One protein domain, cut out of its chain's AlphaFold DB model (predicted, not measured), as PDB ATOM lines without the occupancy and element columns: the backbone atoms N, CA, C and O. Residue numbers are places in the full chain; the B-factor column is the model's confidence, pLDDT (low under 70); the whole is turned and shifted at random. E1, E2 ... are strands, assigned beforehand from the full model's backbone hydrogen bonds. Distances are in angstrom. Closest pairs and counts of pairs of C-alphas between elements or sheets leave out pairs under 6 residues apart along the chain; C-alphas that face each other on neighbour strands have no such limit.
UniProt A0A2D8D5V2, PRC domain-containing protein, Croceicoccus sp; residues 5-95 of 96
ATOM      1  N   HIS A   5     124.588 -46.614 -39.193       54.66
ATOM      2  CA  HIS A   5     124.678 -47.967 -38.634       54.66
ATOM      3  C   HIS A   5     125.637 -48.868 -39.431       54.66
ATOM      4  O   HIS A   5     126.264 -49.737 -38.848       54.66
ATOM      5  N   ASP A   6     125.838 -48.613 -40.732       67.31
ATOM      6  CA  ASP A   6     126.841 -49.340 -41.526       67.31
ATOM      7  C   ASP A   6     128.250 -48.742 -41.376       67.31
ATOM      8  O   ASP A   6     129.230 -49.315 -41.826       67.31
ATOM      9  N   ARG A   7     128.422 -47.576 -40.749       79.62
ATOM     10  CA  ARG A   7     129.768 -47.001 -40.610       79.62
ATOM     11  C   ARG A   7     130.577 -47.682 -39.511       79.62
ATOM     12  O   ARG A   7     131.787 -47.823 -39.671       79.62
ATOM     13  N   PHE A   8     129.918 -48.070 -38.426       80.69
ATOM     14  CA  PHE A   8     130.566 -48.641 -37.253       80.69
ATOM     15  C   PHE A   8     130.229 -50.122 -37.113       80.69
ATOM     16  O   PHE A   8     129.122 -50.533 -37.443       80.69
ATOM     17  N   GLY A   9     131.181 -50.918 -36.643       82.06
ATOM     18  CA  GLY A   9     130.959 -52.323 -36.309       82.06
ATOM     19  C   GLY A   9     131.894 -52.772 -35.196       82.06
ATOM     20  O   GLY A   9     132.982 -52.214 -35.049       82.06
ATOM     21  N   GLU A  10     131.457 -53.749 -34.412       81.81
ATOM     22  CA  GLU A  10     132.293 -54.413 -33.412       81.81
ATOM     23  C   GLU A  10     133.334 -55.258 -34.131       81.81
ATOM     24  O   GLU A  10     133.015 -55.958 -35.091       81.81
ATOM     25  N   LEU A  11     134.595 -55.164 -33.710       78.44
ATOM     26  CA  LEU A  11     135.674 -55.869 -34.395       78.44
ATOM     27  C   LEU A  11     135.420 -57.388 -34.455       78.44
ATOM     28  O   LEU A  11     135.711 -57.990 -35.485       78.44
ATOM     29  N   GLU A  12     134.841 -57.983 -33.405       78.75
ATOM     30  CA  GLU A  12     134.504 -59.417 -33.371       78.75
ATOM     31  C   GLU A  12     133.409 -59.803 -34.375       78.75
ATOM     32  O   GLU A  12     133.515 -60.834 -35.040       78.75
ATOM     33  N   ASP A  13     132.405 -58.944 -34.560       82.25
ATOM     34  CA  ASP A  13     131.296 -59.176 -35.493       82.25
ATOM     35  C   ASP A  13     131.686 -58.954 -36.957       82.25
ATOM     36  O   ASP A  13     131.026 -59.444 -37.877       82.25
ATOM     37  N   LEU A  14     132.760 -58.200 -37.202       80.19
ATOM     38  CA  LEU A  14     133.223 -57.893 -38.551       80.19
ATOM     39  C   LEU A  14     133.982 -59.052 -39.216       80.19
ATOM     40  O   LEU A  14     134.335 -58.920 -40.389       80.19
ATOM     41  N   GLY A  15     134.180 -60.173 -38.511       77.75
ATOM     42  CA  GLY A  15     134.644 -61.465 -39.028       77.75
ATOM     43  C   GLY A  15     136.055 -61.447 -39.616       77.75
ATOM     44  O   GLY A  15     137.001 -61.943 -39.016       77.75
ATOM     45  N   ASP A  16     136.191 -60.868 -40.804       77.81
ATOM     46  CA  ASP A  16     137.429 -60.801 -41.579       77.81
ATOM     47  C   ASP A  16     138.323 -59.604 -41.198       77.81
ATOM     48  O   ASP A  16     139.462 -59.483 -41.661       77.81
ATOM     49  N   TRP A  17     137.812 -58.682 -40.382       81.62
ATOM     50  CA  TRP A  17     138.555 -57.500 -39.958       81.62
ATOM     51  C   TRP A  17     139.518 -57.840 -38.825       81.62
ATOM     52  O   TRP A  17     139.172 -58.514 -37.862       81.62
ATOM     53  N   SER A  18     140.743 -57.331 -38.922       79.88
ATOM     54  CA  SER A  18     141.768 -57.538 -37.899       79.88
ATOM     55  C   SER A  18     142.559 -56.266 -37.639       79.88
ATOM     56  O   SER A  18     142.747 -55.436 -38.536       79.88
ATOM     57  N   LEU A  19     143.050 -56.129 -36.404       82.12
ATOM     58  CA  LEU A  19     144.080 -55.149 -36.078       82.12
ATOM     59  C   LEU A  19     145.328 -55.453 -36.909       82.12
ATOM     60  O   LEU A  19     145.814 -56.584 -36.936       82.12
ATOM     61  N   VAL A  20     145.868 -54.434 -37.574       82.19
ATOM     62  CA  VAL A  20     147.142 -54.542 -38.296       82.19
ATOM     63  C   VAL A  20     148.281 -54.843 -37.319       82.19
ATOM     64  O   VAL A  20     149.174 -55.616 -37.659       82.19
ATOM     65  N   ASN A  21     148.207 -54.285 -36.106       77.00
ATOM     66  CA  ASN A  21     149.152 -54.514 -35.019       77.00
ATOM     67  C   ASN A  21     148.431 -55.238 -33.864       77.00
ATOM     68  O   ASN A  21     147.737 -54.584 -33.086       77.00
ATOM     69  N   PRO A  22     148.573 -56.569 -33.724       76.88
ATOM     70  CA  PRO A  22     147.878 -57.337 -32.683       76.88
ATOM     71  C   PRO A  22     148.239 -56.914 -31.253       76.88
ATOM     72  O   PRO A  22     147.443 -57.077 -30.341       76.88
ATOM     73  N   GLU A  23     149.429 -56.343 -31.056       73.94
ATOM     74  CA  GLU A  23     149.878 -55.789 -29.770       73.94
ATOM     75  C   GLU A  23     149.054 -54.582 -29.289       73.94
ATOM     76  O   GLU A  23     149.122 -54.227 -28.117       73.94
ATOM     77  N   GLN A  24     148.263 -53.967 -30.176       76.25
ATOM     78  CA  GLN A  24     147.343 -52.875 -29.849       76.25
ATOM     79  C   GLN A  24     145.944 -53.377 -29.457       76.25
ATOM     80  O   GLN A  24     145.018 -52.573 -29.335       76.25
ATOM     81  N   ASP A  25     145.761 -54.689 -29.284       86.62
ATOM     82  CA  ASP A  25     144.518 -55.233 -28.751       86.62
ATOM     83  C   ASP A  25     144.406 -54.921 -27.255       86.62
ATOM     84  O   ASP A  25     144.980 -55.595 -26.401       86.62
ATOM     85  N   ILE A  26     143.669 -53.854 -26.954       87.88
ATOM     86  CA  ILE A  26     143.423 -53.367 -25.593       87.88
ATOM     87  C   ILE A  26     142.153 -53.958 -24.972       87.88
ATOM     88  O   ILE A  26     141.715 -53.510 -23.909       87.88
ATOM     89  N   ARG A  27     141.519 -54.951 -25.611       90.25
ATOM     90  CA  ARG A  27     140.364 -55.625 -25.011       90.25
ATOM     91  C   ARG A  27     140.772 -56.310 -23.716       90.25
ATOM     92  O   ARG A  27     141.832 -56.922 -23.592       90.25
ATOM     93  N   GLY A  28     139.924 -56.162 -22.709       90.00
ATOM     94  CA  GLY A  28     140.176 -56.627 -21.357       90.00
ATOM     95  C   GLY A  28     141.117 -55.754 -20.525       90.00
ATOM     96  O   GLY A  28     141.355 -56.106 -19.365       90.00
ATOM     97  N   PHE A  29     141.633 -54.640 -21.055       90.06
ATOM     98  CA  PHE A  29     142.458 -53.706 -20.286       90.06
ATOM     99  C   PHE A  29     141.570 -52.823 -19.402       90.06
ATOM    100  O   PHE A  29     140.409 -52.549 -19.724       90.06
ATOM    101  N   SER A  30     142.122 -52.374 -18.272       91.00
ATOM    102  CA  SER A  30     141.449 -51.405 -17.406       91.00
ATOM    103  C   SER A  30     141.622 -49.997 -17.964       91.00
ATOM    104  O   SER A  30     142.735 -49.578 -18.280       91.00
ATOM    105  N   VAL A  31     140.515 -49.264 -18.041       90.19
ATOM    106  CA  VAL A  31     140.514 -47.823 -18.267       90.19
ATOM    107  C   VAL A  31     140.627 -47.138 -16.916       90.19
ATOM    108  O   VAL A  31     139.857 -47.430 -16.000       90.19
ATOM    109  N   LEU A  32     141.579 -46.226 -16.796       91.38
ATOM    110  CA  LEU A  32     141.790 -45.375 -15.637       91.38
ATOM    111  C   LEU A  32     141.368 -43.944 -15.970       91.38
ATOM    112  O   LEU A  32     141.523 -43.506 -17.105       91.38
ATOM    113  N   ASP A  33     140.863 -43.195 -14.997       87.12
ATOM    114  CA  ASP A  33     140.733 -41.746 -15.142       87.12
ATOM    115  C   ASP A  33     142.112 -41.058 -15.055       87.12
ATOM    116  O   ASP A  33     143.130 -41.665 -14.704       87.12
ATOM    117  N   SER A  34     142.155 -39.753 -15.321       84.00
ATOM    118  CA  SER A  34     143.379 -38.945 -15.218       84.00
ATOM    119  C   SER A  34     143.995 -38.888 -13.810       84.00
ATOM    120  O   SER A  34     145.130 -38.437 -13.649       84.00
ATOM    121  N   LYS A  35     143.271 -39.341 -12.781       84.50
ATOM    122  CA  LYS A  35     143.729 -39.441 -11.388       84.50
ATOM    123  C   LYS A  35     144.205 -40.857 -11.035       84.50
ATOM    124  O   LYS A  35     144.657 -41.064  -9.910       84.50
ATOM    125  N   GLY A  36     144.130 -41.807 -11.969       85.38
ATOM    126  CA  GLY A  36     144.510 -43.205 -11.783       85.38
ATOM    127  C   GLY A  36     143.430 -44.080 -11.139       85.38
ATOM    128  O   GLY A  36     143.723 -45.213 -10.764       85.38
ATOM    129  N   ASN A  37     142.195 -43.593 -10.988       87.44
ATOM    130  CA  ASN A  37     141.093 -44.420 -10.494       87.44
ATOM    131  C   ASN A  37     140.556 -45.304 -11.615       87.44
ATOM    132  O   ASN A  37     140.461 -44.863 -12.757       87.44
ATOM    133  N   SER A  38     140.133 -46.525 -11.283       89.38
ATOM    134  CA  SER A  38     139.464 -47.392 -12.254       89.38
ATOM    135  C   SER A  38     138.176 -46.738 -12.753       89.38
ATOM    136  O   SER A  38     137.278 -46.415 -11.974       89.38
ATOM    137  N   TYR A  39     138.114 -46.537 -14.063       88.81
ATOM    138  CA  TYR A  39     136.961 -46.019 -14.781       88.81
ATOM    139  C   TYR A  39     136.101 -47.155 -15.343       88.81
ATOM    140  O   TYR A  39     134.881 -47.016 -15.396       88.81
ATOM    141  N   GLY A  40     136.716 -48.278 -15.728       90.94
ATOM    142  CA  GLY A  40     136.042 -49.501 -16.172       90.94
ATOM    143  C   GLY A  40     136.993 -50.447 -16.904       90.94
ATOM    144  O   GLY A  40     138.205 -50.244 -16.881       90.94
ATOM    145  N   ARG A  41     136.456 -51.474 -17.568       93.50
ATOM    146  CA  ARG A  41     137.227 -52.440 -18.365       93.50
ATOM    147  C   ARG A  41     136.702 -52.479 -19.792       93.50
ATOM    148  O   ARG A  41     135.491 -52.433 -19.983       93.50
ATOM    149  N   ILE A  42     137.607 -52.529 -20.767       92.44
ATOM    150  CA  ILE A  42     137.252 -52.581 -22.189       92.44
ATOM    151  C   ILE A  42     136.735 -53.977 -22.526       92.44
ATOM    152  O   ILE A  42     137.437 -54.962 -22.309       92.44
ATOM    153  N   GLU A  43     135.533 -54.037 -23.080       92.06
ATOM    154  CA  GLU A  43     134.919 -55.249 -23.617       92.06
ATOM    155  C   GLU A  43     135.146 -55.311 -25.131       92.06
ATOM    156  O   GLU A  43     135.806 -56.228 -25.609       92.06
ATOM    157  N   GLU A  44     134.740 -54.264 -25.864       90.62
ATOM    158  CA  GLU A  44     134.796 -54.249 -27.332       90.62
ATOM    159  C   GLU A  44     135.556 -53.074 -27.935       90.62
ATOM    160  O   GLU A  44     135.635 -51.980 -27.368       90.62
ATOM    161  N   LEU A  45     136.020 -53.284 -29.171       90.75
ATOM    162  CA  LEU A  45     136.551 -52.246 -30.051       90.75
ATOM    163  C   LEU A  45     135.566 -51.971 -31.186       90.75
ATOM    164  O   LEU A  45     135.156 -52.888 -31.900       90.75
ATOM    165  N   LEU A  46     135.236 -50.699 -31.398       89.94
ATOM    166  CA  LEU A  46     134.387 -50.275 -32.500       89.94
ATOM    167  C   LEU A  46     135.222 -49.706 -33.633       89.94
ATOM    168  O   LEU A  46     135.950 -48.724 -33.482       89.94
ATOM    169  N   VAL A  47     135.043 -50.301 -34.801       87.62
ATOM    170  CA  VAL A  47     135.729 -49.967 -36.038       87.62
ATOM    171  C   VAL A  47     134.919 -48.949 -36.832       87.62
ATOM    172  O   VAL A  47     133.751 -49.188 -37.117       87.62
ATOM    173  N   ASP A  48     135.539 -47.859 -37.282       87.44
ATOM    174  CA  ASP A  48     135.013 -47.052 -38.388       87.44
ATOM    175  C   ASP A  48     135.423 -47.692 -39.717       87.44
ATOM    176  O   ASP A  48     136.547 -47.510 -40.195       87.44
ATOM    177  N   LYS A  49     134.490 -48.411 -40.346       82.75
ATOM    178  CA  LYS A  49     134.717 -49.130 -41.607       82.75
ATOM    179  C   LYS A  49     135.099 -48.212 -42.769       82.75
ATOM    180  O   LYS A  49     135.745 -48.658 -43.710       82.75
ATOM    181  N   LYS A  50     134.712 -46.930 -42.735       84.25
ATOM    182  CA  LYS A  50     135.034 -45.979 -43.817       84.25
ATOM    183  C   LYS A  50     136.463 -45.462 -43.719       84.25
ATOM    184  O   LYS A  50     137.044 -45.092 -44.734       84.25
ATOM    185  N   LYS A  51     136.996 -45.385 -42.502       82.50
ATOM    186  CA  LYS A  51     138.334 -44.856 -42.220       82.50
ATOM    187  C   LYS A  51     139.342 -45.938 -41.815       82.50
ATOM    188  O   LYS A  51     140.497 -45.604 -41.589       82.50
ATOM    189  N   GLU A  52     138.900 -47.185 -41.682       85.50
ATOM    190  CA  GLU A  52     139.717 -48.354 -41.338       85.50
ATOM    191  C   GLU A  52     140.550 -48.178 -40.050       85.50
ATOM    192  O   GLU A  52     141.735 -48.512 -39.994       85.50
ATOM    193  N   HIS A  53     139.921 -47.670 -38.983       86.25
ATOM    194  CA  HIS A  53     140.540 -47.548 -37.655       86.25
ATOM    195  C   HIS A  53     139.529 -47.786 -36.527       86.25
ATOM    196  O   HIS A  53     138.318 -47.711 -36.747       86.25
ATOM    197  N   ILE A  54     140.034 -48.023 -35.315       87.25
ATOM    198  CA  ILE A  54     139.216 -48.039 -34.095       87.25
ATOM    199  C   ILE A  54     138.775 -46.616 -33.747       87.25
ATOM    200  O   ILE A  54     139.609 -45.751 -33.493       87.25
ATOM    201  N   ALA A  55     137.466 -46.378 -33.733       89.06
ATOM    202  CA  ALA A  55     136.872 -45.077 -33.433       89.06
ATOM    203  C   ALA A  55     136.464 -44.931 -31.964       89.06
ATOM    204  O   ALA A  55     136.449 -43.821 -31.433       89.06
ATOM    205  N   ALA A  56     136.108 -46.036 -31.312       89.94
ATOM    206  CA  ALA A  56     135.669 -46.048 -29.925       89.94
ATOM    207  C   ALA A  56     135.891 -47.423 -29.293       89.94
ATOM    208  O   ALA A  56     136.111 -48.412 -29.993       89.94
ATOM    209  N   VAL A  57     135.775 -47.480 -27.973       90.75
ATOM    210  CA  VAL A  57     135.723 -48.722 -27.199       90.75
ATOM    211  C   VAL A  57     134.416 -48.790 -26.416       90.75
ATOM    212  O   VAL A  57     133.892 -47.750 -25.999       90.75
ATOM    213  N   ARG A  58     133.904 -50.004 -26.207       91.62
ATOM    214  CA  ARG A  58     132.806 -50.286 -25.277       91.62
ATOM    215  C   ARG A  58     133.378 -50.854 -23.988       91.62
ATOM    216  O   ARG A  58     134.226 -51.742 -24.033       91.62
ATOM    217  N   LEU A  59     132.918 -50.347 -22.853       92.56
ATOM    218  CA  LEU A  59     133.215 -50.918 -21.545       92.56
ATOM    219  C   LEU A  59     132.219 -52.028 -21.192       92.56
ATOM    220  O   LEU A  59     131.095 -52.013 -21.682       92.56
ATOM    221  N   GLU A  60     132.585 -52.910 -20.262       93.19
ATOM    222  CA  GLU A  60     131.716 -53.999 -19.762       93.19
ATOM    223  C   GLU A  60     130.362 -53.521 -19.195       93.19
ATOM    224  O   GLU A  60     129.403 -54.285 -19.122       93.19
ATOM    225  N   ASP A  61     130.256 -52.255 -18.777       87.50
ATOM    226  CA  ASP A  61     129.002 -51.653 -18.300       87.50
ATOM    227  C   ASP A  61     128.162 -50.997 -19.413       87.50
ATOM    228  O   ASP A  61     127.147 -50.350 -19.140       87.50
ATOM    229  N   GLY A  62     128.583 -51.149 -20.670       87.31
ATOM    230  CA  GLY A  62     127.927 -50.617 -21.859       87.31
ATOM    231  C   GLY A  62     128.275 -49.164 -22.197       87.31
ATOM    232  O   GLY A  62     127.808 -48.661 -23.223       87.31
ATOM    233  N   ARG A  63     129.083 -48.461 -21.388       90.19
ATOM    234  CA  ARG A  63     129.544 -47.106 -21.735       90.19
ATOM    235  C   ARG A  63     130.504 -47.133 -22.921       90.19
ATOM    236  O   ARG A  63     131.266 -48.073 -23.114       90.19
ATOM    237  N   MET A  64     130.490 -46.046 -23.683       89.00
ATOM    238  CA  MET A  64     131.296 -45.864 -24.888       89.00
ATOM    239  C   MET A  64     132.290 -44.726 -24.687       89.00
ATOM    240  O   MET A  64     131.898 -43.657 -24.218       89.00
ATOM    241  N   ILE A  65     133.547 -44.933 -25.079       88.81
ATOM    242  CA  ILE A  65     134.589 -43.898 -25.048       88.81
ATOM    243  C   ILE A  65     135.208 -43.771 -26.436       88.81
ATOM    244  O   ILE A  65     135.551 -44.782 -27.050       88.81
ATOM    245  N   ALA A  66     135.350 -42.543 -26.938       88.81
ATOM    246  CA  ALA A  66     136.041 -42.300 -28.196       88.81
ATOM    247  C   ALA A  66     137.525 -42.664 -28.065       88.81
ATOM    248  O   ALA A  66     138.164 -42.339 -27.069       88.81
ATOM    249  N   ALA A  67     138.089 -43.303 -29.088       86.31
ATOM    250  CA  ALA A  67     139.503 -43.673 -29.080       86.31
ATOM    251  C   ALA A  67     140.429 -42.443 -28.983       86.31
ATOM    252  O   ALA A  67     141.511 -42.545 -28.418       86.31
ATOM    253  N   ASP A  68     139.979 -41.278 -29.468       85.38
ATOM    254  CA  ASP A  68     140.696 -39.994 -29.367       85.38
ATOM    255  C   ASP A  68     140.796 -39.449 -27.923       85.38
ATOM    256  O   ASP A  68     141.632 -38.585 -27.649       85.38
ATOM    257  N   ASP A  69     139.969 -39.950 -27.000       87.00
ATOM    258  CA  ASP A  69     139.996 -39.577 -25.578       87.00
ATOM    259  C   ASP A  69     140.793 -40.581 -24.726       87.00
ATOM    260  O   ASP A  69     140.873 -40.442 -23.501       87.00
ATOM    261  N   LEU A  70     141.381 -41.600 -25.360       86.25
ATOM    262  CA  LEU A  70     142.163 -42.642 -24.707       86.25
ATOM    263  C   LEU A  70     143.653 -42.476 -24.998       86.25
ATOM    264  O   LEU A  70     144.067 -42.211 -26.121       86.25
ATOM    265  N   GLU A  71     144.474 -42.690 -23.980       85.75
ATOM    266  CA  GLU A  71     145.924 -42.807 -24.097       85.75
ATOM    267  C   GLU A  71     146.334 -44.214 -23.655       85.75
ATOM    268  O   GLU A  71     146.056 -44.618 -22.525       85.75
ATOM    269  N   ILE A  72     147.018 -44.961 -24.522       81.81
ATOM    270  CA  ILE A  72     147.591 -46.261 -24.152       81.81
ATOM    271  C   ILE A  72     148.977 -46.019 -23.550       81.81
ATOM    272  O   ILE A  72     149.862 -45.464 -24.204       81.81
ATOM    273  N   ARG A  73     149.183 -46.452 -22.305       77.38
ATOM    274  CA  ARG A  73     150.457 -46.358 -21.586       77.38
ATOM    275  C   ARG A  73     150.858 -47.734 -21.077       77.38
ATOM    276  O   ARG A  73     150.366 -48.191 -20.052       77.38
ATOM    277  N   ASN A  74     151.803 -48.382 -21.754       73.94
ATOM    278  CA  ASN A  74     152.187 -49.769 -21.463       73.94
ATOM    279  C   ASN A  74     150.967 -50.714 -21.539       73.94
ATOM    280  O   ASN A  74     150.456 -50.941 -22.630       73.94
ATOM    281  N   GLN A  75     150.509 -51.248 -20.401       73.88
ATOM    282  CA  GLN A  75     149.339 -52.130 -20.287       73.88
ATOM    283  C   GLN A  75     148.103 -51.432 -19.696       73.88
ATOM    284  O   GLN A  75     147.093 -52.089 -19.454       73.88
ATOM    285  N   ASP A  76     148.172 -50.119 -19.471       78.94
ATOM    286  CA  ASP A  76     147.067 -49.332 -18.934       78.94
ATOM    287  C   ASP A  76     146.494 -48.411 -20.013       78.94
ATOM    288  O   ASP A  76     147.220 -47.879 -20.859       78.94
ATOM    289  N   VAL A  77     145.180 -48.196 -19.966       88.00
ATOM    290  CA  VAL A  77     144.487 -47.233 -20.823       88.00
ATOM    291  C   VAL A  77     144.005 -46.087 -19.947       88.00
ATOM    292  O   VAL A  77     143.321 -46.314 -18.956       88.00
ATOM    293  N   VAL A  78     144.351 -44.849 -20.284       88.94
ATOM    294  CA  VAL A  78     143.961 -43.660 -19.513       88.94
ATOM    295  C   VAL A  78     142.943 -42.849 -20.304       88.94
ATOM    296  O   VAL A  78     143.191 -42.493 -21.451       88.94
ATOM    297  N   TYR A  79     141.806 -42.553 -19.685       87.38
ATOM    298  CA  TYR A  79     140.766 -41.682 -20.214       87.38
ATOM    299  C   TYR A  79     141.001 -40.227 -19.799       87.38
ATOM    300  O   TYR A  79     141.183 -39.920 -18.614       87.38
ATOM    301  N   HIS A  80     140.938 -39.324 -20.777       83.31
ATOM    302  CA  HIS A  80     141.089 -37.885 -20.587       83.31
ATOM    303  C   HIS A  80     139.808 -37.146 -21.005       83.31
ATOM    304  O   HIS A  80     139.531 -36.986 -22.186       83.31
ATOM    305  N   ASP A  81     139.061 -36.617 -20.030       68.25
ATOM    306  CA  ASP A  81     137.792 -35.865 -20.196       68.25
ATOM    307  C   ASP A  81     137.956 -34.463 -20.852       68.25
ATOM    308  O   ASP A  81     137.120 -33.578 -20.709       68.25
ATOM    309  N   GLY A  82     139.074 -34.203 -21.540       58.53
ATOM    310  CA  GLY A  82     139.516 -32.846 -21.896       58.53
ATOM    311  C   GLY A  82     139.818 -32.576 -23.368       58.53
ATOM    312  O   GLY A  82     140.099 -31.430 -23.714       58.53
ATOM    313  N   GLY A  83     139.750 -33.584 -24.239       51.88
ATOM    314  CA  GLY A  83     140.163 -33.454 -25.633       51.88
ATOM    315  C   GLY A  83     141.685 -33.477 -25.803       51.88
ATOM    316  O   GLY A  83     142.426 -32.707 -25.194       51.88
ATOM    317  N   ALA A  84     142.113 -34.362 -26.701       44.12
ATOM    318  CA  ALA A  84     143.488 -34.727 -27.025       44.12
ATOM    319  C   ALA A  84     144.194 -35.547 -25.936       44.12
ATOM    320  O   ALA A  84     145.209 -35.131 -25.371       44.12
ATOM    321  N   ALA A  85     143.704 -36.772 -25.723       44.84
ATOM    322  CA  ALA A  85     144.614 -37.835 -25.326       44.84
ATOM    323  C   ALA A  85     145.658 -38.011 -26.441       44.84
ATOM    324  O   ALA A  85     145.358 -37.859 -27.631       44.84
ATOM    325  N   SER A  86     146.914 -38.245 -26.063       43.31
ATOM    326  CA  SER A  86     147.995 -38.490 -27.017       43.31
ATOM    327  C   SER A  86     147.557 -39.590 -27.973       43.31
ATOM    328  O   SER A  86     147.274 -40.688 -27.502       43.31
ATOM    329  N   ARG A  87     147.486 -39.257 -29.277       45.62
ATOM    330  CA  ARG A  87     147.221 -40.157 -30.411       45.62
ATOM    331  C   ARG A  87     147.480 -41.601 -29.994       45.62
ATOM    332  O   ARG A  87     148.635 -42.025 -29.963       45.62
ATOM    333  N   ILE A  88     146.423 -42.375 -29.745       47.78
ATOM    334  CA  ILE A  88     146.511 -43.771 -30.154       47.78
ATOM    335  C   ILE A  88     146.869 -43.649 -31.626       47.78
ATOM    336  O   ILE A  88     146.097 -43.066 -32.388       47.78
ATOM    337  N   ASP A  89     148.089 -44.040 -32.001       50.12
ATOM    338  CA  ASP A  89     148.436 -44.215 -33.404       50.12
ATOM    339  C   ASP A  89     147.358 -45.138 -33.947       50.12
ATOM    340  O   ASP A  89     147.350 -46.325 -33.614       50.12
ATOM    341  N   TYR A  90     146.378 -44.516 -34.617       55.72
ATOM    342  CA  TYR A  90     145.039 -45.044 -34.819       55.72
ATOM    343  C   TYR A  90     145.159 -46.508 -35.165       55.72
ATOM    344  O   TYR A  90     145.776 -46.814 -36.188       55.72
ATOM    345  N   ALA A  91     144.657 -47.380 -34.285       64.69
ATOM    346  CA  ALA A  91     144.830 -48.813 -34.425       64.69
ATOM    347  C   ALA A  91     144.221 -49.207 -35.768       64.69
ATOM    348  O   ALA A  91     142.997 -49.253 -35.944       64.69
ATOM    349  N   ARG A  92     145.103 -49.325 -36.761       74.00
ATOM    350  CA  ARG A  92     144.705 -49.475 -38.145       74.00
ATOM    351  C   ARG A  92     144.140 -50.865 -38.240       74.00
ATOM    352  O   ARG A  92     144.781 -51.831 -37.829       74.00
ATOM    353  N   VAL A  93     142.942 -50.956 -38.772       74.25
ATOM    354  CA  VAL A  93     142.352 -52.241 -39.099       74.25
ATOM    355  C   VAL A  93     142.476 -52.459 -40.593       74.25
ATOM    356  O   VAL A  93     142.658 -51.521 -41.370       74.25
ATOM    357  N   ARG A  94     142.421 -53.717 -41.000       74.00
ATOM    358  CA  ARG A  94     142.357 -54.082 -42.409       74.00
ATOM    359  C   ARG A  94     141.291 -55.141 -42.618       74.00
ATOM    360  O   ARG A  94     141.113 -56.011 -41.765       74.00
ATOM    361  N   ARG A  95     140.650 -55.069 -43.780       74.62
ATOM    362  CA  ARG A  95     139.949 -56.194 -44.400       74.62
ATOM    363  C   ARG A  95     140.936 -57.007 -45.266       74.62
ATOM    364  O   ARG A  95     141.966 -56.438 -45.649       74.62
TER     365      ARG A  95
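Overview. This is residues 5 to 95 of the 96 residues of the protein "PRC domain-containing protein" of Croceicoccus sp (UniProt A0A2D8D5V2). With little regular structure, this is one strongly twisted sheet built on the long, bent strand E3, with E1, E4 and E5 toward its last residues and E2, E7 and E6 toward its first. Two long loops, residues 11 to 29 and 80 to 95, pair briefly at 18 to 19 with 93 to 94. The 91 printed residues include seven named strands, E1 to E7, holding 35, in a mixed branched sheet; the class is all strand. It is compact, radius of gyration of the C-alphas 12.3 A, spanning 37 by 25 by 22 A.

Along the chain. E1, residues 8 to 10, begins at C-alpha (130.566, -48.641, -37.253). E2 is 30 to 32, E3 38 to 48, 26.5 A long, E4 53 to 59, E5 64 to 66, E6 70 to 73. E7, 76 to 79, ends at (140.766, -41.682, -20.214).

Arrangement. E3 bends by 67 degrees at residue 43. E1 is antiparallel to E3, N 47 and O 9 2.8 A apart. E2 to E5 form a meander of hairpins, successive antiparallel neighbours: N 31 and O 40, 2.8 A; N 46 and O 56, 2.8 A; N 57 and O 65, 2.9 A. E7 is parallel to E2, N 32 and O 77 2.8 A apart, and a hairpin with E6, N 71 and O 78 2.8 A apart.

Size, cuts and confidence. The farthest C-alphas, Asp 16 and Lys 35, are 37.5 A apart. The printed part has no cut; link E1 to E2 is long. Residues 5 to 6 and 81 to 91 have pLDDT under 70.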